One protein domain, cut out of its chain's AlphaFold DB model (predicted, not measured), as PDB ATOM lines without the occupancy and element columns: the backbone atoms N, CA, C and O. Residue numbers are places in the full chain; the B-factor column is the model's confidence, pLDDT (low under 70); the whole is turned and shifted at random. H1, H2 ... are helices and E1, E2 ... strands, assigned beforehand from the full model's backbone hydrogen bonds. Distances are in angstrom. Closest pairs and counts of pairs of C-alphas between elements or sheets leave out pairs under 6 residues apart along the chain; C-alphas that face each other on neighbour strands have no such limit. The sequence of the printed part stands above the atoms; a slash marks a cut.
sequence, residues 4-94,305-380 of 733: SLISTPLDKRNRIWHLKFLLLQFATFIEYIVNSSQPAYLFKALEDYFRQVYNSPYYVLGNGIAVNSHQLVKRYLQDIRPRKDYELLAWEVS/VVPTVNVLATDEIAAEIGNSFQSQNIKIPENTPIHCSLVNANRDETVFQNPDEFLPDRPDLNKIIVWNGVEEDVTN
ATOM      1  N   SER A   4     -54.956 -30.900 148.756       63.06
ATOM      2  CA  SER A   4     -53.578 -31.378 148.586       63.06
ATOM      3  C   SER A   4     -52.934 -30.993 147.245       63.06
ATOM      4  O   SER A   4     -51.744 -31.218 147.064       63.06
ATOM      5  N   LEU A   5     -53.706 -30.485 146.276       62.66
ATOM      6  CA  LEU A   5     -53.181 -30.026 144.989       62.66
ATOM      7  C   LEU A   5     -52.607 -28.600 145.047       62.66
ATOM      8  O   LEU A   5     -51.751 -28.293 144.232       62.66
ATOM      9  N   ILE A   6     -53.002 -27.744 145.993       65.50
ATOM     10  CA  ILE A   6     -52.561 -26.329 146.054       65.50
ATOM     11  C   ILE A   6     -51.434 -26.067 147.063       65.50
ATOM     12  O   ILE A   6     -50.899 -24.965 147.108       65.50
ATOM     13  N   SER A   7     -51.009 -27.074 147.830       70.62
ATOM     14  CA  SER A   7     -49.917 -26.941 148.807       70.62
ATOM     15  C   SER A   7     -48.511 -26.969 148.192       70.62
ATOM     16  O   SER A   7     -47.535 -26.684 148.884       70.62
ATOM     17  N   THR A   8     -48.376 -27.303 146.902       71.19
ATOM     18  CA  THR A   8     -47.084 -27.301 146.200       71.19
ATOM     19  C   THR A   8     -46.747 -25.890 145.691       71.19
ATOM     20  O   THR A   8     -47.499 -25.366 144.854       71.19
ATOM     21  N   PRO A   9     -45.620 -25.286 146.130       70.38
ATOM     22  CA  PRO A   9     -45.137 -24.000 145.617       70.38
ATOM     23  C   PRO A   9     -45.024 -23.979 144.093       70.38
ATOM     24  O   PRO A   9     -44.682 -25.005 143.504       70.38
ATOM     25  N   LEU A  10     -45.322 -22.833 143.468       67.50
ATOM     26  CA  LEU A  10     -45.354 -22.667 142.006       67.50
ATOM     27  C   LEU A  10     -44.071 -23.169 141.327       67.50
ATOM     28  O   LEU A  10     -44.142 -23.937 140.370       67.50
ATOM     29  N   ASP A  11     -42.917 -22.830 141.897       68.06
ATOM     30  CA  ASP A  11     -41.567 -23.197 141.452       68.06
ATOM     31  C   ASP A  11     -41.245 -24.699 141.576       68.06
ATOM     32  O   ASP A  11     -40.285 -25.184 140.981       68.06
ATOM     33  N   LYS A  12     -42.051 -25.460 142.327       72.75
ATOM     34  CA  LYS A  12     -41.839 -26.892 142.609       72.75
ATOM     35  C   LYS A  12     -42.869 -27.806 141.942       72.75
ATOM     36  O   LYS A  12     -42.904 -29.008 142.221       72.75
ATOM     37  N   ARG A  13     -43.734 -27.266 141.079       75.38
ATOM     38  CA  ARG A  13     -44.779 -28.029 140.378       75.38
ATOM     39  C   ARG A  13     -44.165 -28.832 139.226       75.38
ATOM     40  O   ARG A  13     -43.490 -28.297 138.358       75.38
ATOM     41  N   ASN A  14     -44.383 -30.150 139.225       79.00
ATOM     42  CA  ASN A  14     -43.886 -31.052 138.178       79.00
ATOM     43  C   ASN A  14     -44.936 -31.286 137.070       79.00
ATOM     44  O   ASN A  14     -46.100 -30.912 137.205       79.00
ATOM     45  N   ARG A  15     -44.564 -31.962 135.971       77.62
ATOM     46  CA  ARG A  15     -45.481 -32.231 134.837       77.62
ATOM     47  C   ARG A  15     -46.786 -32.937 135.238       77.62
ATOM     48  O   ARG A  15     -47.834 -32.656 134.665       77.62
ATOM     49  N   ILE A  16     -46.740 -33.833 136.228       77.25
ATOM     50  CA  ILE A  16     -47.926 -34.555 136.722       77.25
ATOM     51  C   ILE A  16     -48.871 -33.597 137.452       77.25
ATOM     52  O   ILE A  16     -50.088 -33.693 137.293       77.25
ATOM     53  N   TRP A  17     -48.316 -32.673 138.239       79.69
ATOM     54  CA  TRP A  17     -49.079 -31.605 138.870       79.69
ATOM     55  C   TRP A  17     -49.801 -30.771 137.808       79.69
ATOM     56  O   TRP A  17     -51.019 -30.636 137.885       79.69
ATOM     57  N   HIS A  18     -49.087 -30.326 136.766       73.19
ATOM     58  CA  HIS A  18     -49.674 -29.538 135.674       73.19
ATOM     59  C   HIS A  18     -50.805 -30.273 134.949       73.19
ATOM     60  O   HIS A  18     -51.829 -29.665 134.660       73.19
ATOM     61  N   LEU A  19     -50.682 -31.583 134.706       75.94
ATOM     62  CA  LEU A  19     -51.753 -32.356 134.068       75.94
ATOM     63  C   LEU A  19     -53.001 -32.478 134.958       75.94
ATOM     64  O   LEU A  19     -54.119 -32.265 134.493       75.94
ATOM     65  N   LYS A  20     -52.820 -32.792 136.250       72.50
ATOM     66  CA  LYS A  20     -53.929 -32.831 137.226       72.50
ATOM     67  C   LYS A  20     -54.615 -31.475 137.348       72.50
ATOM     68  O   LYS A  20     -55.825 -31.404 137.529       72.50
ATOM     69  N   PHE A  21     -53.825 -30.420 137.250       71.88
ATOM     70  CA  PHE A  21     -54.279 -29.049 137.301       71.88
ATOM     71  C   PHE A  21     -55.070 -28.639 136.050       71.88
ATOM     72  O   PHE A  21     -56.178 -28.134 136.194       71.88
ATOM     73  N   LEU A  22     -54.585 -28.942 134.841       74.00
ATOM     74  CA  LEU A  22     -55.333 -28.709 133.598       74.00
ATOM     75  C   LEU A  22     -56.686 -29.433 133.610       74.00
ATOM     76  O   LEU A  22     -57.698 -28.856 133.222       74.00
ATOM     77  N   LEU A  23     -56.729 -30.668 134.125       74.75
ATOM     78  CA  LEU A  23     -57.981 -31.407 134.324       74.75
ATOM     79  C   LEU A  23     -58.925 -30.697 135.304       74.75
ATOM     80  O   LEU A  23     -60.134 -30.665 135.082       74.75
ATOM     81  N   LEU A  24     -58.384 -30.118 136.378       71.44
ATOM     82  CA  LEU A  24     -59.170 -29.372 137.353       71.44
ATOM     83  C   LEU A  24     -59.725 -28.067 136.776       71.44
ATOM     84  O   LEU A  24     -60.901 -27.770 136.978       71.44
ATOM     85  N   GLN A  25     -58.907 -27.314 136.040       71.62
ATOM     86  CA  GLN A  25     -59.351 -26.116 135.331       71.62
ATOM     87  C   GLN A  25     -60.442 -26.456 134.323       71.62
ATOM     88  O   GLN A  25     -61.477 -25.801 134.304       71.62
ATOM     89  N   PHE A  26     -60.249 -27.520 133.545       74.50
ATOM     90  CA  PHE A  26     -61.234 -27.976 132.574       74.50
ATOM     91  C   PHE A  26     -62.560 -28.373 133.241       74.50
ATOM     92  O   PHE A  26     -63.619 -27.946 132.790       74.50
ATOM     93  N   ALA A  27     -62.516 -29.108 134.357       73.25
ATOM     94  CA  ALA A  27     -63.715 -29.471 135.115       73.25
ATOM     95  C   ALA A  27     -64.433 -28.242 135.698       73.25
ATOM     96  O   ALA A  27     -65.641 -28.100 135.538       73.25
ATOM     97  N   THR A  28     -63.686 -27.321 136.316       70.00
ATOM     98  CA  THR A  28     -64.237 -26.066 136.860       70.00
ATOM     99  C   THR A  28     -64.872 -25.221 135.758       70.00
ATOM    100  O   THR A  28     -65.902 -24.589 135.962       70.00
ATOM    101  N   PHE A  29     -64.264 -25.221 134.574       72.00
ATOM    102  CA  PHE A  29     -64.756 -24.485 133.424       72.00
ATOM    103  C   PHE A  29     -66.030 -25.098 132.831       72.00
ATOM    104  O   PHE A  29     -66.952 -24.359 132.500       72.00
ATOM    105  N   ILE A  30     -66.121 -26.429 132.746       75.06
ATOM    106  CA  ILE A  30     -67.366 -27.112 132.360       75.06
ATOM    107  C   ILE A  30     -68.491 -26.744 133.330       75.06
ATOM    108  O   ILE A  30     -69.561 -26.332 132.889       75.06
ATOM    109  N   GLU A  31     -68.230 -26.826 134.637       72.62
ATOM    110  CA  GLU A  31     -69.194 -26.429 135.670       72.62
ATOM    111  C   GLU A  31     -69.595 -24.953 135.530       72.62
ATOM    112  O   GLU A  31     -70.775 -24.613 135.612       72.62
ATOM    113  N   TYR A  32     -68.636 -24.069 135.243       74.06
ATOM    114  CA  TYR A  32     -68.914 -22.656 134.994       74.06
ATOM    115  C   TYR A  32     -69.761 -22.430 133.739       74.06
ATOM    116  O   TYR A  32     -70.685 -21.629 133.789       74.06
ATOM    117  N   ILE A  33     -69.509 -23.131 132.625       72.88
ATOM    118  CA  ILE A  33     -70.337 -23.019 131.412       72.88
ATOM    119  C   ILE A  33     -71.783 -23.398 131.722       72.88
ATOM    120  O   ILE A  33     -72.697 -22.644 131.376       72.88
ATOM    121  N   VAL A  34     -71.985 -24.545 132.376       73.12
ATOM    122  CA  VAL A  34     -73.320 -25.061 132.715       73.12
ATOM    123  C   VAL A  34     -74.081 -24.071 133.602       73.12
ATOM    124  O   VAL A  34     -75.282 -23.891 133.426       73.12
ATOM    125  N   ASN A  35     -73.372 -23.373 134.493       72.88
ATOM    126  CA  ASN A  35     -73.943 -22.409 135.435       72.88
ATOM    127  C   ASN A  35     -73.700 -20.942 135.036       72.88
ATOM    128  O   ASN A  35     -73.845 -20.045 135.866       72.88
ATOM    129  N   SER A  36     -73.332 -20.664 133.782       69.81
ATOM    130  CA  SER A  36     -72.898 -19.323 133.348       69.81
ATOM    131  C   SER A  36     -73.995 -18.259 133.446       69.81
ATOM    132  O   SER A  36     -73.694 -17.072 133.549       69.81
ATOM    133  N   SER A  37     -75.263 -18.676 133.471       68.25
ATOM    134  CA  SER A  37     -76.422 -17.816 133.719       68.25
ATOM    135  C   SER A  37     -76.664 -17.511 135.203       68.25
ATOM    136  O   SER A  37     -77.395 -16.573 135.510       68.25
ATOM    137  N   GLN A  38     -76.069 -18.273 136.130       79.62
ATOM    138  CA  GLN A  38     -76.219 -18.115 137.584       79.62
ATOM    139  C   GLN A  38     -74.901 -18.394 138.344       79.62
ATOM    140  O   GLN A  38     -74.844 -19.272 139.210       79.62
ATOM    141  N   PRO A  39     -73.824 -17.628 138.086       82.12
ATOM    142  CA  PRO A  39     -72.508 -17.884 138.680       82.12
ATOM    143  C   PRO A  39     -72.495 -17.783 140.216       82.12
ATOM    144  O   PRO A  39     -71.723 -18.485 140.869       82.12
ATOM    145  N   ALA A  40     -73.379 -16.967 140.806       86.19
ATOM    146  CA  ALA A  40     -73.520 -16.839 142.259       86.19
ATOM    147  C   ALA A  40     -73.838 -18.181 142.939       86.19
ATOM    148  O   ALA A  40     -73.270 -18.483 143.989       86.19
ATOM    149  N   TYR A  41     -74.707 -18.994 142.324       86.62
ATOM    150  CA  TYR A  41     -75.106 -20.297 142.852       86.62
ATOM    151  C   TYR A  41     -73.930 -21.279 142.855       86.62
ATOM    152  O   TYR A  41     -73.659 -21.911 143.872       86.62
ATOM    153  N   LEU A  42     -73.176 -21.347 141.751       85.75
ATOM    154  CA  LEU A  42     -71.999 -22.212 141.634       85.75
ATOM    155  C   LEU A  42     -70.951 -21.892 142.707       85.75
ATOM    156  O   LEU A  42     -70.489 -22.780 143.422       85.75
ATOM    157  N   PHE A  43     -70.572 -20.621 142.828       88.56
ATOM    158  CA  PHE A  43     -69.562 -20.200 143.798       88.56
ATOM    159  C   PHE A  43     -70.025 -20.400 145.241       88.56
ATOM    160  O   PHE A  43     -69.214 -20.774 146.089       88.56
ATOM    161  N   LYS A  44     -71.321 -20.216 145.513       89.19
ATOM    162  CA  LYS A  44     -71.897 -20.479 146.831       89.19
ATOM    163  C   LYS A  44     -71.885 -21.970 147.172       89.19
ATOM    164  O   LYS A  44     -71.433 -22.337 148.250       89.19
ATOM    165  N   ALA A  45     -72.277 -22.828 146.231       87.88
ATOM    166  CA  ALA A  45     -72.256 -24.279 146.410       87.88
ATOM    167  C   ALA A  45     -70.837 -24.819 146.671       87.88
ATOM    168  O   ALA A  45     -70.649 -25.696 147.516       87.88
ATOM    169  N   LEU A  46     -69.826 -24.274 145.980       86.06
ATOM    170  CA  LEU A  46     -68.423 -24.612 146.232       86.06
ATOM    171  C   LEU A  46     -67.980 -24.195 147.639       86.06
ATOM    172  O   LEU A  46     -67.361 -24.992 148.341       86.06
ATOM    173  N   GLU A  47     -68.310 -22.979 148.071       90.38
ATOM    174  CA  GLU A  47     -68.004 -22.524 149.428       90.38
ATOM    175  C   GLU A  47     -68.695 -23.386 150.489       90.38
ATOM    176  O   GLU A  47     -68.037 -23.814 151.434       90.38
ATOM    177  N   ASP A  48     -69.985 -23.690 150.332       91.00
ATOM    178  CA  ASP A  48     -70.749 -24.467 151.313       91.00
ATOM    179  C   ASP A  48     -70.186 -25.887 151.472       91.00
ATOM    180  O   ASP A  48     -70.039 -26.374 152.596       91.00
ATOM    181  N   TYR A  49     -69.761 -26.519 150.370       88.12
ATOM    182  CA  TYR A  49     -69.050 -27.798 150.416       88.12
ATOM    183  C   TYR A  49     -67.756 -27.700 151.237       88.12
ATOM    184  O   TYR A  49     -67.506 -28.520 152.121       88.12
ATOM    185  N   PHE A  50     -66.921 -26.690 150.981       87.06
ATOM    186  CA  PHE A  50     -65.660 -26.522 151.711       87.06
ATOM    187  C   PHE A  50     -65.876 -26.141 153.174       87.06
ATOM    188  O   PHE A  50     -65.155 -26.630 154.045       87.06
ATOM    189  N   ARG A  51     -66.897 -25.336 153.462       89.62
ATOM    190  CA  ARG A  51     -67.291 -24.982 154.821       89.62
ATOM    191  C   ARG A  51     -67.717 -26.222 155.603       89.62
ATOM    192  O   ARG A  51     -67.277 -26.391 156.735       89.62
ATOM    193  N   GLN A  52     -68.478 -27.130 154.989       89.25
ATOM    194  CA  GLN A  52     -68.877 -28.395 155.610       89.25
ATOM    195  C   GLN A  52     -67.685 -29.330 155.876       89.25
ATOM    196  O   GLN A  52     -67.634 -29.976 156.920       89.25
ATOM    197  N   VAL A  53     -66.735 -29.422 154.941       85.00
ATOM    198  CA  VAL A  53     -65.619 -30.381 155.032       85.00
ATOM    199  C   VAL A  53     -64.462 -29.858 155.892       85.00
ATOM    200  O   VAL A  53     -63.830 -30.635 156.605       85.00
ATOM    201  N   TYR A  54     -64.170 -28.559 155.828       82.94
ATOM    202  CA  TYR A  54     -62.950 -27.969 156.387       82.94
ATOM    203  C   TYR A  54     -63.201 -26.866 157.421       82.94
ATOM    204  O   TYR A  54     -62.227 -26.349 157.966       82.94
ATOM    205  N   ASN A  55     -64.464 -26.515 157.700       87.56
ATOM    206  CA  ASN A  55     -64.859 -25.395 158.565       87.56
ATOM    207  C   ASN A  55     -64.156 -24.076 158.191       87.56
ATOM    208  O   ASN A  55     -63.654 -23.346 159.043       87.56
ATOM    209  N   SER A  56     -64.077 -23.808 156.888       86.44
ATOM    210  CA  SER A  56     -63.319 -22.701 156.317       86.44
ATOM    211  C   SER A  56     -64.161 -21.970 155.262       86.44
ATOM    212  O   SER A  56     -64.875 -22.635 154.510       86.44
ATOM    213  N   PRO A  57     -64.104 -20.625 155.183       87.31
ATOM    214  CA  PRO A  57     -64.793 -19.850 154.146       87.31
ATOM    215  C   PRO A  57     -64.053 -19.866 152.795       87.31
ATOM    216  O   PRO A  57     -64.506 -19.260 151.827       87.31
ATOM    217  N   TYR A  58     -62.895 -20.530 152.731       90.81
ATOM    218  CA  TYR A  58     -62.063 -20.645 151.539       90.81
ATOM    219  C   TYR A  58     -62.379 -21.925 150.772       90.81
ATOM    220  O   TYR A  58     -62.508 -22.999 151.363       90.81
ATOM    221  N   TYR A  59     -62.406 -21.837 149.445       88.69
ATOM    222  CA  TYR A  59     -62.616 -22.992 148.575       88.69
ATOM    223  C   TYR A  59     -61.649 -22.999 147.399       88.69
ATOM    224  O   TYR A  59     -61.046 -21.986 147.056       88.69
ATOM    225  N   VAL A  60     -61.467 -24.165 146.784       82.81
ATOM    226  CA  VAL A  60     -60.614 -24.289 145.596       82.81
ATOM    227  C   VAL A  60     -61.390 -23.847 144.366       82.81
ATOM    228  O   VAL A  60     -62.488 -24.343 144.118       82.81
ATOM    229  N   LEU A  61     -60.795 -22.960 143.573       80.69
ATOM    230  CA  LEU A  61     -61.312 -22.549 142.272       80.69
ATOM    231  C   LEU A  61     -60.131 -22.396 141.315       80.69
ATOM    232  O   LEU A  61     -59.153 -21.736 141.652       80.69
ATOM    233  N   GLY A  62     -60.203 -23.015 140.135       76.88
ATOM    234  CA  GLY A  62     -59.140 -22.908 139.136       76.88
ATOM    235  C   GLY A  62     -57.767 -23.332 139.673       76.88
ATOM    236  O   GLY A  62     -57.552 -24.503 139.993       76.88
ATOM    237  N   ASN A  63     -56.832 -22.381 139.728       73.56
ATOM    238  CA  ASN A  63     -55.430 -22.566 140.123       73.56
ATOM    239  C   ASN A  63     -55.098 -22.094 141.535       73.56
ATOM    240  O   ASN A  63     -53.935 -22.173 141.948       73.56
ATOM    241  N   GLY A  64     -56.112 -21.652 142.269       83.12
ATOM    242  CA  GLY A  64     -55.933 -20.970 143.527       83.12
ATOM    243  C   GLY A  64     -57.052 -21.230 144.520       83.12
ATOM    244  O   GLY A  64     -57.669 -22.301 144.568       83.12
ATOM    245  N   ILE A  65     -57.266 -20.225 145.356       87.62
ATOM    246  CA  ILE A  65     -58.246 -20.214 146.435       87.62
ATOM    247  C   ILE A  65     -59.244 -19.107 146.152       87.62
ATOM    248  O   ILE A  65     -58.860 -18.033 145.718       87.62
ATOM    249  N   ALA A  66     -60.518 -19.338 146.405       90.38
ATOM    250  CA  ALA A  66     -61.556 -18.346 146.215       90.38
ATOM    251  C   ALA A  66     -62.215 -17.934 147.531       90.38
ATOM    252  O   ALA A  66     -62.211 -18.686 148.511       90.38
ATOM    253  N   VAL A  67     -62.769 -16.721 147.524       93.88
ATOM    254  CA  VAL A  67     -63.524 -16.120 148.627       93.88
ATOM    255  C   VAL A  67     -64.797 -15.456 148.117       93.88
ATOM    256  O   VAL A  67     -64.802 -14.846 147.045       93.88
ATOM    257  N   ASN A  68     -65.855 -15.546 148.924       93.81
ATOM    258  CA  ASN A  68     -67.184 -15.032 148.588       93.81
ATOM    259  C   ASN A  68     -67.666 -13.886 149.477       93.81
ATOM    260  O   ASN A  68     -68.444 -13.069 148.996       93.81
ATOM    261  N   SER A  69     -67.268 -13.829 150.755       94.62
ATOM    262  CA  SER A  69     -67.827 -12.831 151.674       94.62
ATOM    263  C   SER A  69     -67.366 -11.422 151.326       94.62
ATOM    264  O   SER A  69     -66.217 -11.205 150.926       94.62
ATOM    265  N   HIS A  70     -68.252 -10.447 151.526       95.81
ATOM    266  CA  HIS A  70     -67.958  -9.039 151.266       95.81
ATOM    267  C   HIS A  70     -66.715  -8.577 152.028       95.81
ATOM    268  O   HIS A  70     -65.812  -7.975 151.446       95.81
ATOM    269  N   GLN A  71     -66.617  -8.968 153.301       95.56
ATOM    270  CA  GLN A  71     -65.489  -8.639 154.166       95.56
ATOM    271  C   GLN A  71     -64.153  -9.163 153.620       95.56
ATOM    272  O   GLN A  71     -63.195  -8.396 153.544       95.56
ATOM    273  N   LEU A  72     -64.069 -10.442 153.228       94.25
ATOM    274  CA  LEU A  72     -62.822 -11.025 152.713       94.25
ATOM    275  C   LEU A  72     -62.458 -10.448 151.344       94.25
ATOM    276  O   LEU A  72     -61.294 -10.149 151.083       94.25
ATOM    277  N   VAL A  73     -63.453 -10.240 150.480       93.81
ATOM    278  CA  VAL A  73     -63.236  -9.639 149.160       93.81
ATOM    279  C   VAL A  73     -62.719  -8.205 149.293       93.81
ATOM    280  O   VAL A  73     -61.711  -7.867 148.673       93.81
ATOM    281  N   LYS A  74     -63.328  -7.369 150.144       93.38
ATOM    282  CA  LYS A  74     -62.823  -6.017 150.438       93.38
ATOM    283  C   LYS A  74     -61.411  -6.071 151.026       93.38
ATOM    284  O   LYS A  74     -60.527  -5.345 150.567       93.38
ATOM    285  N   ARG A  75     -61.180  -6.972 151.989       92.62
ATOM    286  CA  ARG A  75     -59.880  -7.149 152.645       92.62
ATOM    287  C   ARG A  75     -58.768  -7.415 151.631       92.62
ATOM    288  O   ARG A  75     -57.727  -6.769 151.697       92.62
ATOM    289  N   TYR A  76     -58.991  -8.314 150.674       90.38
ATOM    290  CA  TYR A  76     -57.964  -8.732 149.712       90.38
ATOM    291  C   TYR A  76     -57.834  -7.834 148.483       90.38
ATOM    292  O   TYR A  76     -56.758  -7.770 147.890       90.38
ATOM    293  N   LEU A  77     -58.902  -7.140 148.087       86.81
ATOM    294  CA  LEU A  77     -58.860  -6.246 146.929       86.81
ATOM    295  C   LEU A  77     -58.427  -4.820 147.274       86.81
ATOM    296  O   LEU A  77     -57.870  -4.141 146.408       86.81
ATOM    297  N   GLN A  78     -58.701  -4.365 148.498       86.62
ATOM    298  CA  GLN A  78     -58.564  -2.964 148.883       86.62
ATOM    299  C   GLN A  78     -57.701  -2.757 150.134       86.62
ATOM    300  O   GLN A  78     -56.813  -1.908 150.100       86.62
ATOM    301  N   ASP A  79     -57.954  -3.489 151.224       87.06
ATOM    302  CA  ASP A  79     -57.316  -3.186 152.517       87.06
ATOM    303  C   ASP A  79     -55.866  -3.701 152.584       87.06
ATOM    304  O   ASP A  79     -54.984  -3.023 153.112       87.06
ATOM    305  N   ILE A  80     -55.603  -4.893 152.040       85.56
ATOM    306  CA  ILE A  80     -54.249  -5.407 151.809       85.56
ATOM    307  C   ILE A  80     -53.802  -4.934 150.437       85.56
ATOM    308  O   ILE A  80     -54.523  -5.084 149.453       85.56
ATOM    309  N   ARG A  81     -52.579  -4.411 150.351       78.75
ATOM    310  CA  ARG A  81     -51.986  -4.014 149.075       78.75
ATOM    311  C   ARG A  81     -51.870  -5.243 148.159       78.75
ATOM    312  O   ARG A  81     -51.031  -6.106 148.429       78.75
ATOM    313  N   PRO A  82     -52.658  -5.339 147.073       72.19
ATOM    314  CA  PRO A  82     -52.708  -6.568 146.300       72.19
ATOM    315  C   PRO A  82     -51.416  -6.739 145.498       72.19
ATOM    316  O   PRO A  82     -50.860  -5.764 144.989       72.19
ATOM    317  N   ARG A  83     -50.963  -7.982 145.333       74.25
ATOM    318  CA  ARG A  83     -50.052  -8.374 144.246       74.25
ATOM    319  C   ARG A  83     -50.892  -9.004 143.137       74.25
ATOM    320  O   ARG A  83     -51.923  -9.591 143.441       74.25
ATOM    321  N   LYS A  84     -50.533  -8.871 141.862       67.69
ATOM    322  CA  LYS A  84     -51.234  -9.577 140.768       67.69
ATOM    323  C   LYS A  84     -50.234 -10.101 139.744       67.69
ATOM    324  O   LYS A  84     -49.228  -9.440 139.510       67.69
ATOM    325  N   ASP A  85     -50.566 -11.236 139.143       63.25
ATOM    326  CA  ASP A  85     -49.844 -11.846 138.018       63.25
ATOM    327  C   ASP A  85     -50.593 -11.632 136.701       63.25
ATOM    328  O   ASP A  85     -51.753 -11.220 136.760       63.25
ATOM    329  N   TYR A  86     -49.967 -11.964 135.563       58.81
ATOM    330  CA  TYR A  86     -50.448 -11.911 134.165       58.81
ATOM    331  C   TYR A  86     -51.715 -12.750 133.867       58.81
ATOM    332  O   TYR A  86     -51.875 -13.326 132.788       58.81
ATOM    333  N   GLU A  87     -52.652 -12.810 134.809       59.22
ATOM    334  CA  GLU A  87     -53.872 -13.587 134.744       59.22
ATOM    335  C   GLU A  87     -55.114 -12.693 134.704       59.22
ATOM    336  O   GLU A  87     -55.353 -11.849 135.576       59.22
ATOM    337  N   LEU A  88     -55.977 -12.939 133.721       56.69
ATOM    338  CA  LEU A  88     -57.325 -12.393 133.681       56.69
ATOM    339  C   LEU A  88     -58.306 -13.507 134.069       56.69
ATOM    340  O   LEU A  88     -58.260 -14.601 133.518       56.69
ATOM    341  N   LEU A  89     -59.192 -13.256 135.040       55.38
ATOM    342  CA  LEU A  89     -60.247 -14.204 135.451       55.38
ATOM    343  C   LEU A  89     -59.769 -15.625 135.856       55.38
ATOM    344  O   LEU A  89     -60.571 -16.551 135.788       55.38
ATOM    345  N   ALA A  90     -58.523 -15.775 136.336       55.09
ATOM    346  CA  ALA A  90     -57.853 -16.994 136.841       55.09
ATOM    347  C   ALA A  90     -57.011 -17.755 135.803       55.09
ATOM    348  O   ALA A  90     -56.690 -18.930 136.004       55.09
ATOM    349  N   TRP A  91     -56.706 -17.114 134.671       64.25
ATOM    350  CA  TRP A  91     -56.028 -17.752 133.549       64.25
ATOM    351  C   TRP A  91     -54.983 -16.826 132.949       64.25
ATOM    352  O   TRP A  91     -55.228 -15.628 132.812       64.25
ATOM    353  N   GLU A  92     -53.859 -17.403 132.529       69.94
ATOM    354  CA  GLU A  92     -52.907 -16.723 131.655       69.94
ATOM    355  C   GLU A  92     -53.618 -16.253 130.380       69.94
ATOM    356  O   GLU A  92     -54.375 -17.001 129.750       69.94
ATOM    357  N   VAL A  93     -53.378 -15.000 130.002       72.38
ATOM    358  CA  VAL A  93     -53.893 -14.447 128.745       72.38
ATOM    359  C   VAL A  93     -53.216 -15.099 127.535       72.38
ATOM    360  O   VAL A  93     -52.122 -15.658 127.630       72.38
ATOM    361  N   SER A  94     -53.854 -15.027 126.366       76.69
ATOM    362  CA  SER A  94     -53.292 -15.634 125.160       76.69
ATOM    363  C   SER A  94     -51.990 -14.945 124.718       76.69
ATOM    364  O   SER A  94     -51.818 -13.729 124.859       76.69
ATOM    365  N   VAL A 305     -70.958  -8.193 135.092       79.81
ATOM    366  CA  VAL A 305     -70.224  -8.580 133.871       79.81
ATOM    367  C   VAL A 305     -68.850  -9.171 134.198       79.81
ATOM    368  O   VAL A 305     -68.362 -10.051 133.492       79.81
ATOM    369  N   VAL A 306     -68.234  -8.701 135.286       81.75
ATOM    370  CA  VAL A 306     -66.990  -9.250 135.828       81.75
ATOM    371  C   VAL A 306     -67.337 -10.051 137.083       81.75
ATOM    372  O   VAL A 306     -67.588  -9.447 138.128       81.75
ATOM    373  N   PRO A 307     -67.348 -11.391 137.010       83.31
ATOM    374  CA  PRO A 307     -67.769 -12.210 138.138       83.31
ATOM    375  C   PRO A 307     -66.699 -12.319 139.229       83.31
ATOM    376  O   PRO A 307     -67.031 -12.415 140.409       83.31
ATOM    377  N   THR A 308     -65.419 -12.292 138.853       84.44
ATOM    378  CA  THR A 308     -64.290 -12.487 139.768       84.44
ATOM    379  C   THR A 308     -63.153 -11.510 139.481       84.44
ATOM    380  O   THR A 308     -62.921 -11.113 138.339       84.44
ATOM    381  N   VAL A 309     -62.416 -11.130 140.525       84.56
ATOM    382  CA  VAL A 309     -61.161 -10.374 140.417       84.56
ATOM    383  C   VAL A 309     -60.068 -11.139 141.145       84.56
ATOM    384  O   VAL A 309     -60.272 -11.587 142.269       84.56
ATOM    385  N   ASN A 310     -58.903 -11.278 140.514       82.75
ATOM    386  CA  ASN A 310     -57.807 -12.056 141.090       82.75
ATOM    387  C   ASN A 310     -56.728 -11.172 141.693       82.75
ATOM    388  O   ASN A 310     -56.408 -10.098 141.164       82.75
ATOM    389  N   VAL A 311     -56.146 -11.684 142.770       85.06
ATOM    390  CA  VAL A 311     -54.918 -11.199 143.398       85.06
ATOM    391  C   VAL A 311     -54.015 -12.387 143.714       85.06
ATOM    392  O   VAL A 311     -54.457 -13.527 143.717       85.06
ATOM    393  N   LEU A 312     -52.741 -12.135 143.956       85.19
ATOM    394  CA  LEU A 312     -51.789 -13.106 144.464       85.19
ATOM    395  C   LEU A 312     -51.714 -12.988 145.983       85.19
ATOM    396  O   LEU A 312     -51.683 -11.878 146.522       85.19
ATOM    397  N   ALA A 313     -51.633 -14.130 146.661       87.75
ATOM    398  CA  ALA A 313     -51.411 -14.186 148.095       87.75
ATOM    399  C   ALA A 313     -50.077 -13.516 148.462       87.75
ATOM    400  O   ALA A 313     -49.008 -13.946 148.023       87.75
ATOM    401  N   THR A 314     -50.159 -12.469 149.282       87.50
ATOM    402  CA  THR A 314     -49.027 -11.904 150.025       87.50
ATOM    403  C   THR A 314     -48.709 -12.783 151.237       87.50
ATOM    404  O   THR A 314     -49.502 -13.659 151.585       87.50
ATOM    405  N   ASP A 315     -47.594 -12.526 151.927       87.31
ATOM    406  CA  ASP A 315     -47.274 -13.206 153.194       87.31
ATOM    407  C   ASP A 315     -48.412 -13.087 154.218       87.31
ATOM    408  O   ASP A 315     -48.745 -14.050 154.908       87.31
ATOM    409  N   GLU A 316     -49.047 -11.915 154.267       90.06
ATOM    410  CA  GLU A 316     -50.187 -11.630 155.137       90.06
ATOM    411  C   GLU A 316     -51.411 -12.476 154.756       90.06
ATOM    412  O   GLU A 316     -51.958 -13.176 155.606       90.06
ATOM    413  N   ILE A 317     -51.787 -12.511 153.470       90.12
ATOM    414  CA  ILE A 317     -52.912 -13.331 152.984       90.12
ATOM    415  C   ILE A 317     -52.631 -14.827 153.197       90.12
ATOM    416  O   ILE A 317     -53.500 -15.575 153.642       90.12
ATOM    417  N   ALA A 318     -51.412 -15.282 152.900       88.19
ATOM    418  CA  ALA A 318     -51.024 -16.678 153.072       88.19
ATOM    419  C   ALA A 318     -51.081 -17.105 154.551       88.19
ATOM    420  O   ALA A 318     -51.512 -18.224 154.848       88.19
ATOM    421  N   ALA A 319     -50.696 -16.217 155.474       88.12
ATOM    422  CA  ALA A 319     -50.822 -16.442 156.910       88.12
ATOM    423  C   ALA A 319     -52.291 -16.466 157.369       88.12
ATOM    424  O   ALA A 319     -52.671 -17.379 158.103       88.12
ATOM    425  N   GLU A 320     -53.127 -15.523 156.913       90.62
ATOM    426  CA  GLU A 320     -54.566 -15.482 157.230       90.62
ATOM    427  C   GLU A 320     -55.275 -16.772 156.779       90.62
ATOM    428  O   GLU A 320     -55.981 -17.405 157.569       90.62
ATOM    429  N   ILE A 321     -55.020 -17.231 155.551       88.12
ATOM    430  CA  ILE A 321     -55.596 -18.479 155.031       88.12
ATOM    431  C   ILE A 321     -55.049 -19.699 155.783       88.12
ATOM    432  O   ILE A 321     -55.813 -20.592 156.154       88.12
ATOM    433  N   GLY A 322     -53.737 -19.746 156.041       85.06
ATOM    434  CA  GLY A 322     -53.110 -20.830 156.802       85.06
ATOM    435  C   GLY A 322     -53.698 -20.976 158.208       85.06
ATOM    436  O   GLY A 322     -53.925 -22.094 158.670       85.06
ATOM    437  N   ASN A 323     -54.033 -19.856 158.857       86.31
ATOM    438  CA  ASN A 323     -54.697 -19.852 160.157       86.31
ATOM    439  C   ASN A 323     -56.086 -20.503 160.110       86.31
ATOM    440  O   ASN A 323     -56.425 -21.280 161.000       86.31
ATOM    441  N   SER A 324     -56.862 -20.273 159.048       84.62
ATOM    442  CA  SER A 324     -58.171 -20.916 158.876       84.62
ATOM    443  C   SER A 324     -58.101 -22.420 158.601       84.62
ATOM    444  O   SER A 324     -59.085 -23.119 158.822       84.62
ATOM    445  N   PHE A 325     -56.945 -22.938 158.179       81.19
ATOM    446  CA  PHE A 325     -56.717 -24.369 157.973       81.19
ATOM    447  C   PHE A 325     -55.776 -25.002 159.020       81.19
ATOM    448  O   PHE A 325     -55.259 -26.102 158.799       81.19
ATOM    449  N   GLN A 326     -55.557 -24.354 160.175       71.06
ATOM    450  CA  GLN A 326     -54.635 -24.829 161.223       71.06
ATOM    451  C   GLN A 326     -54.899 -26.273 161.667       71.06
ATOM    452  O   GLN A 326     -53.955 -27.044 161.836       71.06
ATOM    453  N   SER A 327     -56.167 -26.673 161.788       70.12
ATOM    454  CA  SER A 327     -56.561 -28.035 162.184       70.12
ATOM    455  C   SER A 327     -56.117 -29.123 161.197       70.12
ATOM    456  O   SER A 327     -56.093 -30.301 161.544       70.12
ATOM    457  N   GLN A 328     -55.749 -28.739 159.973       71.25
ATOM    458  CA  GLN A 328     -55.365 -29.633 158.881       71.25
ATOM    459  C   GLN A 328     -53.884 -29.483 158.497       71.25
ATOM    460  O   GLN A 328     -53.422 -30.172 157.587       71.25
ATOM    461  N   ASN A 329     -53.140 -28.599 159.179       72.62
ATOM    462  CA  ASN A 329     -51.736 -28.277 158.902       72.62
ATOM    463  C   ASN A 329     -51.475 -27.912 157.423       72.62
ATOM    464  O   ASN A 329     -50.469 -28.308 156.827       72.62
ATOM    465  N   ILE A 330     -52.415 -27.191 156.800       73.81
ATOM    466  CA  ILE A 330     -52.312 -26.785 155.395       73.81
ATOM    467  C   ILE A 330     -51.631 -25.421 155.325       73.81
ATOM    468  O   ILE A 330     -52.136 -24.432 155.852       73.81
ATOM    469  N   LYS A 331     -50.496 -25.360 154.624       79.44
ATOM    470  CA  LYS A 331     -49.788 -24.113 154.320       79.44
ATOM    471  C   LYS A 331     -49.980 -23.753 152.850       79.44
ATOM    472  O   LYS A 331     -49.728 -24.583 151.977       79.44
ATOM    473  N   ILE A 332     -50.408 -22.520 152.594       81.56
ATOM    474  CA  ILE A 332     -50.570 -21.993 151.238       81.56
ATOM    475  C   ILE A 332     -49.262 -21.321 150.798       81.56
ATOM    476  O   ILE A 332     -48.721 -20.515 151.558       81.56
ATOM    477  N   PRO A 333     -48.714 -21.664 149.618       79.19
ATOM    478  CA  PRO A 333     -47.519 -21.008 149.094       79.19
ATOM    479  C   PRO A 333     -47.725 -19.510 148.823       79.19
ATOM    480  O   PRO A 333     -48.821 -19.091 148.446       79.19
ATOM    481  N   GLU A 334     -46.653 -18.719 148.936       76.94
ATOM    482  CA  GLU A 334     -46.631 -17.339 148.431       76.94
ATOM    483  C   GLU A 334     -46.972 -17.324 146.931       76.94
ATOM    484  O   GLU A 334     -46.687 -18.286 146.210       76.94
ATOM    485  N   ASN A 335     -47.601 -16.244 146.464       80.38
ATOM    486  CA  ASN A 335     -48.061 -16.092 145.082       80.38
ATOM    487  C   ASN A 335     -49.105 -17.139 144.655       80.38
ATOM    488  O   ASN A 335     -49.306 -17.377 143.468       80.38
ATOM    489  N   THR A 336     -49.809 -17.760 145.605       84.38
ATOM    490  CA  THR A 336     -51.008 -18.535 145.266       84.38
ATOM    491  C   THR A 336     -52.108 -17.583 144.783       84.38
ATOM    492  O   THR A 336     -52.386 -16.603 145.480       84.38
ATOM    493  N   PRO A 337     -52.755 -17.841 143.633       85.25
ATOM    494  CA  PRO A 337     -53.870 -17.029 143.162       85.25
ATOM    495  C   PRO A 337     -55.051 -17.053 144.133       85.25
ATOM    496  O   PRO A 337     -55.418 -18.099 144.672       85.25
ATOM    497  N   ILE A 338     -55.645 -15.885 144.349       88.56
ATOM    498  CA  ILE A 338     -56.820 -15.660 145.179       88.56
ATOM    499  C   ILE A 338     -57.920 -15.056 144.306       88.56
ATOM    500  O   ILE A 338     -57.774 -13.948 143.786       88.56
ATOM    501  N   HIS A 339     -59.024 -15.778 144.152       88.69
ATOM    502  CA  HIS A 339     -60.168 -15.407 143.330       88.69
ATOM    503  C   HIS A 339     -61.252 -14.770 144.201       88.69
ATOM    504  O   HIS A 339     -61.932 -15.439 144.978       88.69
ATOM    505  N   CYS A 340     -61.429 -13.462 144.072       91.06
ATOM    506  CA  CYS A 340     -62.437 -12.727 144.818       91.06
ATOM    507  C   CYS A 340     -63.746 -12.701 144.023       91.06
ATOM    508  O   CYS A 340     -63.812 -12.045 142.979       91.06
ATOM    509  N   SER A 341     -64.776 -13.414 144.490       92.12
ATOM    510  CA  SER A 341     -66.090 -13.441 143.838       92.12
ATOM    511  C   SER A 341     -66.850 -12.145 144.094       92.12
ATOM    512  O   SER A 341     -67.388 -11.915 145.178       92.12
ATOM    513  N   LEU A 342     -66.937 -11.297 143.069       91.94
ATOM    514  CA  LEU A 342     -67.716 -10.066 143.140       91.94
ATOM    515  C   LEU A 342     -69.217 -10.350 143.125       91.94
ATOM    516  O   LEU A 342     -69.975  -9.581 143.707       91.94
ATOM    517  N   VAL A 343     -69.656 -11.423 142.459       91.06
ATOM    518  CA  VAL A 343     -71.086 -11.762 142.373       91.06
ATOM    519  C   VAL A 343     -71.635 -12.155 143.744       91.06
ATOM    520  O   VAL A 343     -72.724 -11.721 144.107       91.06
ATOM    521  N   ASN A 344     -70.878 -12.936 144.522       93.38
ATOM    522  CA  ASN A 344     -71.297 -13.354 145.861       93.38
ATOM    523  C   ASN A 344     -71.099 -12.249 146.895       93.38
ATOM    524  O   ASN A 344     -72.009 -12.008 147.679       93.38
ATOM    525  N   ALA A 345     -69.976 -11.523 146.856       95.31
ATOM    526  CA  ALA A 345     -69.731 -10.429 147.797       95.31
ATOM    527  C   ALA A 345     -70.807  -9.336 147.712       95.31
ATOM    528  O   ALA A 345     -71.226  -8.783 148.722       95.31
ATOM    529  N   ASN A 346     -71.301  -9.058 146.505       95.88
ATOM    530  CA  ASN A 346     -72.372  -8.089 146.273       95.88
ATOM    531  C   ASN A 346     -73.785  -8.619 146.559       95.88
ATOM    532  O   ASN A 346     -74.765  -7.901 146.355       95.88
ATOM    533  N   ARG A 347     -73.888  -9.867 147.017       94.94
ATOM    534  CA  ARG A 347     -75.116 -10.524 147.476       94.94
ATOM    535  C   ARG A 347     -74.963 -11.078 148.897       94.94
ATOM    536  O   ARG A 347     -75.741 -11.924 149.318       94.94
ATOM    537  N   ASP A 348     -73.949 -10.624 149.628       95.19
ATOM    538  CA  ASP A 348     -73.717 -11.032 151.007       95.19
ATOM    539  C   ASP A 348     -74.826 -10.461 151.905       95.19
ATOM    540  O   ASP A 348     -74.935  -9.244 152.069       95.19
ATOM    541  N   GLU A 349     -75.647 -11.341 152.483       94.81
ATOM    542  CA  GLU A 349     -76.770 -10.997 153.370       94.81
ATOM    543  C   GLU A 349     -76.338 -10.196 154.607       94.81
ATOM    544  O   GLU A 349     -77.145  -9.480 155.198       94.81
ATOM    545  N   THR A 350     -75.064 -10.283 155.004       95.06
ATOM    546  CA  THR A 350     -74.533  -9.499 156.129       95.06
ATOM    547  C   THR A 350     -74.347  -8.020 155.787       95.06
ATOM    548  O   THR A 350     -74.244  -7.185 156.688       95.06
ATOM    549  N   VAL A 351     -74.315  -7.684 154.494       96.31
ATOM    550  CA  VAL A 351     -74.093  -6.324 153.990       96.31
ATOM    551  C   VAL A 351     -75.324  -5.772 153.286       96.31
ATOM    552  O   VAL A 351     -75.634  -4.596 153.487       96.31
ATOM    553  N   PHE A 352     -76.006  -6.602 152.494       96.19
ATOM    554  CA  PHE A 352     -77.137  -6.208 151.662       96.19
ATOM    555  C   PHE A 352     -78.441  -6.812 152.168       96.19
ATOM    556  O   PHE A 352     -78.599  -8.031 152.208       96.19
ATOM    557  N   GLN A 353     -79.420  -5.959 152.474       93.94
ATOM    558  CA  GLN A 353     -80.779  -6.429 152.762       93.94
ATOM    559  C   GLN A 353     -81.437  -6.946 151.477       93.94
ATOM    560  O   GLN A 353     -81.302  -6.314 150.423       93.94
ATOM    561  N   ASN A 354     -82.124  -8.092 151.564       94.50
ATOM    562  CA  ASN A 354     -82.728  -8.801 150.428       94.50
ATOM    563  C   ASN A 354     -81.780  -8.833 149.211       94.50
ATOM    564  O   ASN A 354     -82.035  -8.165 148.203       94.50
ATOM    565  N   PRO A 355     -80.633  -9.527 149.305       93.94
ATOM    566  CA  PRO A 355     -79.535  -9.361 148.353       93.94
ATOM    567  C   PRO A 355     -79.894  -9.745 146.915       93.94
ATOM    568  O   PRO A 355     -79.291  -9.215 145.986       93.94
ATOM    569  N   ASP A 356     -80.876 -10.612 146.695       93.94
ATOM    570  CA  ASP A 356     -81.300 -11.003 145.346       93.94
ATOM    571  C   ASP A 356     -82.405 -10.101 144.760       93.94
ATOM    572  O   ASP A 356     -82.723 -10.205 143.574       93.94
ATOM    573  N   GLU A 357     -82.971  -9.178 145.547       94.88
ATOM    574  CA  GLU A 357     -83.975  -8.226 145.065       94.88
ATOM    575  C   GLU A 357     -83.329  -7.016 144.382       94.88
ATOM    576  O   GLU A 357     -82.376  -6.418 144.891       94.88
ATOM    577  N   PHE A 358     -83.895  -6.619 143.239       95.81
ATOM    578  CA  PHE A 358     -83.503  -5.408 142.520       95.81
ATOM    579  C   PHE A 358     -84.165  -4.178 143.127       95.81
ATOM    580  O   PHE A 358     -85.357  -3.933 142.917       95.81
ATOM    581  N   LEU A 359     -83.370  -3.401 143.855       95.50
ATOM    582  CA  LEU A 359     -83.804  -2.220 144.590       95.50
ATOM    583  C   LEU A 359     -82.836  -1.058 144.315       95.50
ATOM    584  O   LEU A 359     -81.901  -0.862 145.083       95.50
ATOM    585  N   PRO A 360     -83.039  -0.262 143.244       95.62
ATOM    586  CA  PRO A 360     -82.177   0.884 142.930       95.62
ATOM    587  C   PRO A 360     -82.044   1.901 144.068       95.62
ATOM    588  O   PRO A 360     -80.996   2.506 144.248       95.62
ATOM    589  N   ASP A 361     -83.093   2.073 144.868       94.62
ATOM    590  CA  ASP A 361     -83.119   3.034 145.972       94.62
ATOM    591  C   ASP A 361     -82.606   2.450 147.307       94.62
ATOM    592  O   ASP A 361     -82.835   3.043 148.363       94.62
ATOM    593  N   ARG A 362     -81.944   1.280 147.303       94.12
ATOM    594  CA  ARG A 362     -81.432   0.663 148.540       94.12
ATOM    595  C   ARG A 362     -80.375   1.564 149.215       94.12
ATOM    596  O   ARG A 362     -79.504   2.105 148.530       94.12
ATOM    597  N   PRO A 363     -80.405   1.725 150.552       93.88
ATOM    598  CA  PRO A 363     -79.493   2.626 151.265       93.88
ATOM    599  C   PRO A 363     -78.046   2.115 151.314       93.88
ATOM    600  O   PRO A 363     -77.134   2.884 151.597       93.88
ATOM    601  N   ASP A 364     -77.832   0.825 151.053       94.75
ATOM    602  CA  ASP A 364     -76.542   0.132 151.090       94.75
ATOM    603  C   ASP A 364     -75.870   0.018 149.707       94.75
ATOM    604  O   ASP A 364     -74.842  -0.644 149.565       94.75
ATOM    605  N   LEU A 365     -76.397   0.696 148.677       94.56
ATOM    606  CA  LEU A 365     -75.862   0.653 147.309       94.56
ATOM    607  C   LEU A 365     -74.420   1.186 147.209       94.56
ATOM    608  O   LEU A 365     -73.643   0.762 146.356       94.56
ATOM    609  N   ASN A 366     -74.023   2.083 148.112       94.31
ATOM    610  CA  ASN A 366     -72.654   2.593 148.214       94.31
ATOM    611  C   ASN A 366     -71.644   1.544 148.727       94.31
ATOM    612  O   ASN A 366     -70.443   1.802 148.714       94.31
ATOM    613  N   LYS A 367     -72.100   0.361 149.156       95.81
ATOM    614  CA  LYS A 367     -71.239  -0.742 149.603       95.81
ATOM    615  C   LYS A 367     -70.904  -1.740 148.496       95.81
ATOM    616  O   LYS A 367     -70.221  -2.730 148.759       95.81
ATOM    617  N   ILE A 368     -71.370  -1.519 147.265       94.75
ATOM    618  CA  ILE A 368     -71.061  -2.397 146.132       94.75
ATOM    619  C   ILE A 368     -69.549  -2.454 145.916       94.75
ATOM    620  O   ILE A 368     -68.879  -1.429 145.820       94.75
ATOM    621  N   ILE A 369     -69.017  -3.662 145.755       92.69
ATOM    622  CA  ILE A 369     -67.657  -3.888 145.274       92.69
ATOM    623  C   ILE A 369     -67.701  -3.898 143.746       92.69
ATOM    624  O   ILE A 369     -68.268  -4.800 143.118       92.69
ATOM    625  N   VAL A 370     -67.144  -2.861 143.122       85.25
ATOM    626  CA  VAL A 370     -67.242  -2.674 141.666       85.25
ATOM    627  C   VAL A 370     -66.170  -3.442 140.903       85.25
ATOM    628  O   VAL A 370     -66.503  -4.228 140.017       85.25
ATOM    629  N   TRP A 371     -64.910  -3.239 141.287       83.31
ATOM    630  CA  TRP A 371     -63.719  -3.886 140.734       83.31
ATOM    631  C   TRP A 371     -62.697  -4.113 141.858       83.31
ATOM    632  O   TRP A 371     -62.836  -5.089 142.578       83.31
ATOM    633  N   ASN A 372     -61.735  -3.205 142.089       82.25
ATOM    634  CA  ASN A 372     -60.800  -3.273 143.235       82.25
ATOM    635  C   ASN A 372     -61.165  -2.274 144.347       82.25
ATOM    636  O   ASN A 372     -60.286  -1.626 144.915       82.25
ATOM    637  N   GLY A 373     -62.453  -2.046 144.580       86.94
ATOM    638  CA  GLY A 373     -62.868  -1.059 145.563       86.94
ATOM    639  C   GLY A 373     -64.358  -1.076 145.833       86.94
ATOM    640  O   GLY A 373     -65.143  -1.478 144.967       86.94
ATOM    641  N   VAL A 374     -64.704  -0.635 147.036       92.75
ATOM    642  CA  VAL A 374     -66.076  -0.346 147.453       92.75
ATOM    643  C   VAL A 374     -66.504   1.005 146.876       92.75
ATOM    644  O   VAL A 374     -65.713   1.946 146.846       92.75
ATOM    645  N   GLU A 375     -67.743   1.107 146.401       93.94
ATOM    646  CA  GLU A 375     -68.286   2.291 145.723       93.94
ATOM    647  C   GLU A 375     -68.091   3.594 146.520       93.94
ATOM    648  O   GLU A 375     -67.664   4.598 145.948       93.94
ATOM    649  N   GLU A 376     -68.335   3.592 147.832       93.94
ATOM    650  CA  GLU A 376     -68.133   4.765 148.701       93.94
ATOM    651  C   GLU A 376     -66.680   5.264 148.730       93.94
ATOM    652  O   GLU A 376     -66.428   6.469 148.765       93.94
ATOM    653  N   ASP A 377     -65.716   4.349 148.635       92.75
ATOM    654  CA  ASP A 377     -64.299   4.691 148.610       92.75
ATOM    655  C   ASP A 377     -63.864   5.128 147.205       92.75
ATOM    656  O   ASP A 377     -63.076   6.059 147.048       92.75
ATOM    657  N   VAL A 378     -64.393   4.486 146.159       89.75
ATOM    658  CA  VAL A 378     -64.118   4.836 144.753       89.75
ATOM    659  C   VAL A 378     -64.615   6.242 144.421       89.75
ATOM    660  O   VAL A 378     -63.924   7.001 143.735       89.75
ATOM    661  N   THR A 379     -65.788   6.601 144.938       89.50
ATOM    662  CA  THR A 379     -66.438   7.896 144.703       89.50
ATOM    663  C   THR A 379     -65.985   8.986 145.676       89.50
ATOM    664  O   THR A 379     -66.466  10.117 145.596       89.50
ATOM    665  N   ASN A 380     -65.010   8.701 146.550       89.44
ATOM    666  CA  ASN A 380     -64.514   9.667 147.523       89.44
ATOM    667  C   ASN A 380     -64.040  10.964 146.821       89.44
ATOM    668  O   ASN A 380     -63.255  10.891 145.863       89.44
TER     669      ASN A 380
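AT A GLANCE: This is residues 4 to 94 and 305 to 380 of the 733 residues of a protein of Adineta ricciae (UniProt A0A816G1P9). A small, twisted sheet of four strands sits in the middle, with H2 packed on one face and H3 on the other: three layers, with helices on both faces of a sheet. The long helix H1 passes the sheet on the E1 side and meets H2 in a V, while far from H1 the long unnamed stretch of residues 346 to 374 loops out from H5 and comes back to the small H6. The printed part has 167 residues, with six named helices and four named strands in the order H1 H2 E1 E2 H3 E3 H4 E4 H5 H6; under half of the residues are in named elements, and the class is mixed, helices and strands. The sheet runs E1 E2 E4 E3 and is mixed, with E2 and E4 parallel and the other neighbours antiparallel. The whole is compact, with a radius of gyration of the C-alphas of 16.1 A and spans of 52 by 36 by 35 A.

HOW THE PARTS SIT: H1, residues 15 to 34, only grazes the sheet, with its residues 24 to 29. With residues 31 to 32 alone it only just touches residues 39 to 42 of H2, residues 39 to 54: 3 pairs of C-alphas lie within 8 A, the closest those of Tyr 32 and Pro 39 at 7.0 A. They run opposite ways at a steep tilt of 51 degrees. H2 is on the sheet at a height of 7.8 A, only just over E1, residues 59 to 61, and E2, residues 64 to 67, with 3 C-alphas falling on each; its closest C-alphas to E1 are those of Glu 47 and Tyr 59, 5.5 A apart. E1 and E2 form an antiparallel hairpin, with N 66 and O 59 within hydrogen-bond range at 2.8 A. E2 is parallel to E4, residues 337 to 341, with N 339 and O 65 at 2.8 A. H3, residues 70 to 79, is on the sheet at a height of 9.6 A, slantwise to the strands, at 44 degrees to E4 on the local plane; the closest C-alphas of H3 and E4 are those of Val 73 and Cys 340, 5.4 A apart. E3, residues 308 to 312, is antiparallel to E4, with N 338 and O 311 at 2.7 A. H4, residues 315 to 324, is only just not on the sheet, with 4 pairs of C-alphas within 10 A, and is close to H3 but not clearly touching, the closest C-alphas being those of Tyr 76 and Ile 317 at 7.6 A. H5, residues 342 to 345, touches H3, the closest C-alphas being those of His 70 and Ala 345 at 4.1 A, and touches H2 at Ala 40 and Asn 344, their closest C-alphas, at 5.5 A; it only grazes the sheet. H6, residues 375 to 378, touches no helix. Each O i to N i+4 pair in H1, H2, H3 and H4 is within hydrogen-bond range; H5 and H6 are too short for such a pair.

IN THESE COORDINATES: H1 begins at C-alpha 15, (-45.481, -32.231, 134.837), and is 28.8 A long from first to last C-alpha. H2 is 22.5 A long, H4 14.5 A, E3 13.4 A, E4 12.8 A and H3 12.2 A. E4 ends at C-alpha 341, (-66.090, -13.441, 143.838). H6 ends at C-alpha 378, (-64.118, 4.836, 144.753).

THE WHOLE: The two C-alphas farthest apart are those of Arg 15 and Asp 361, 52.8 A. Residues 95 to 304 are not printed, and C-alphas 94 and 305 are 20.3 A apart across the cut. The links H4 to E4 and H5 to H6 are long. The mean pLDDT of the printed part is 83.1, and 16 residues are under 70: 4 to 6, 10 to 11, 36 to 37 and 84 to 92.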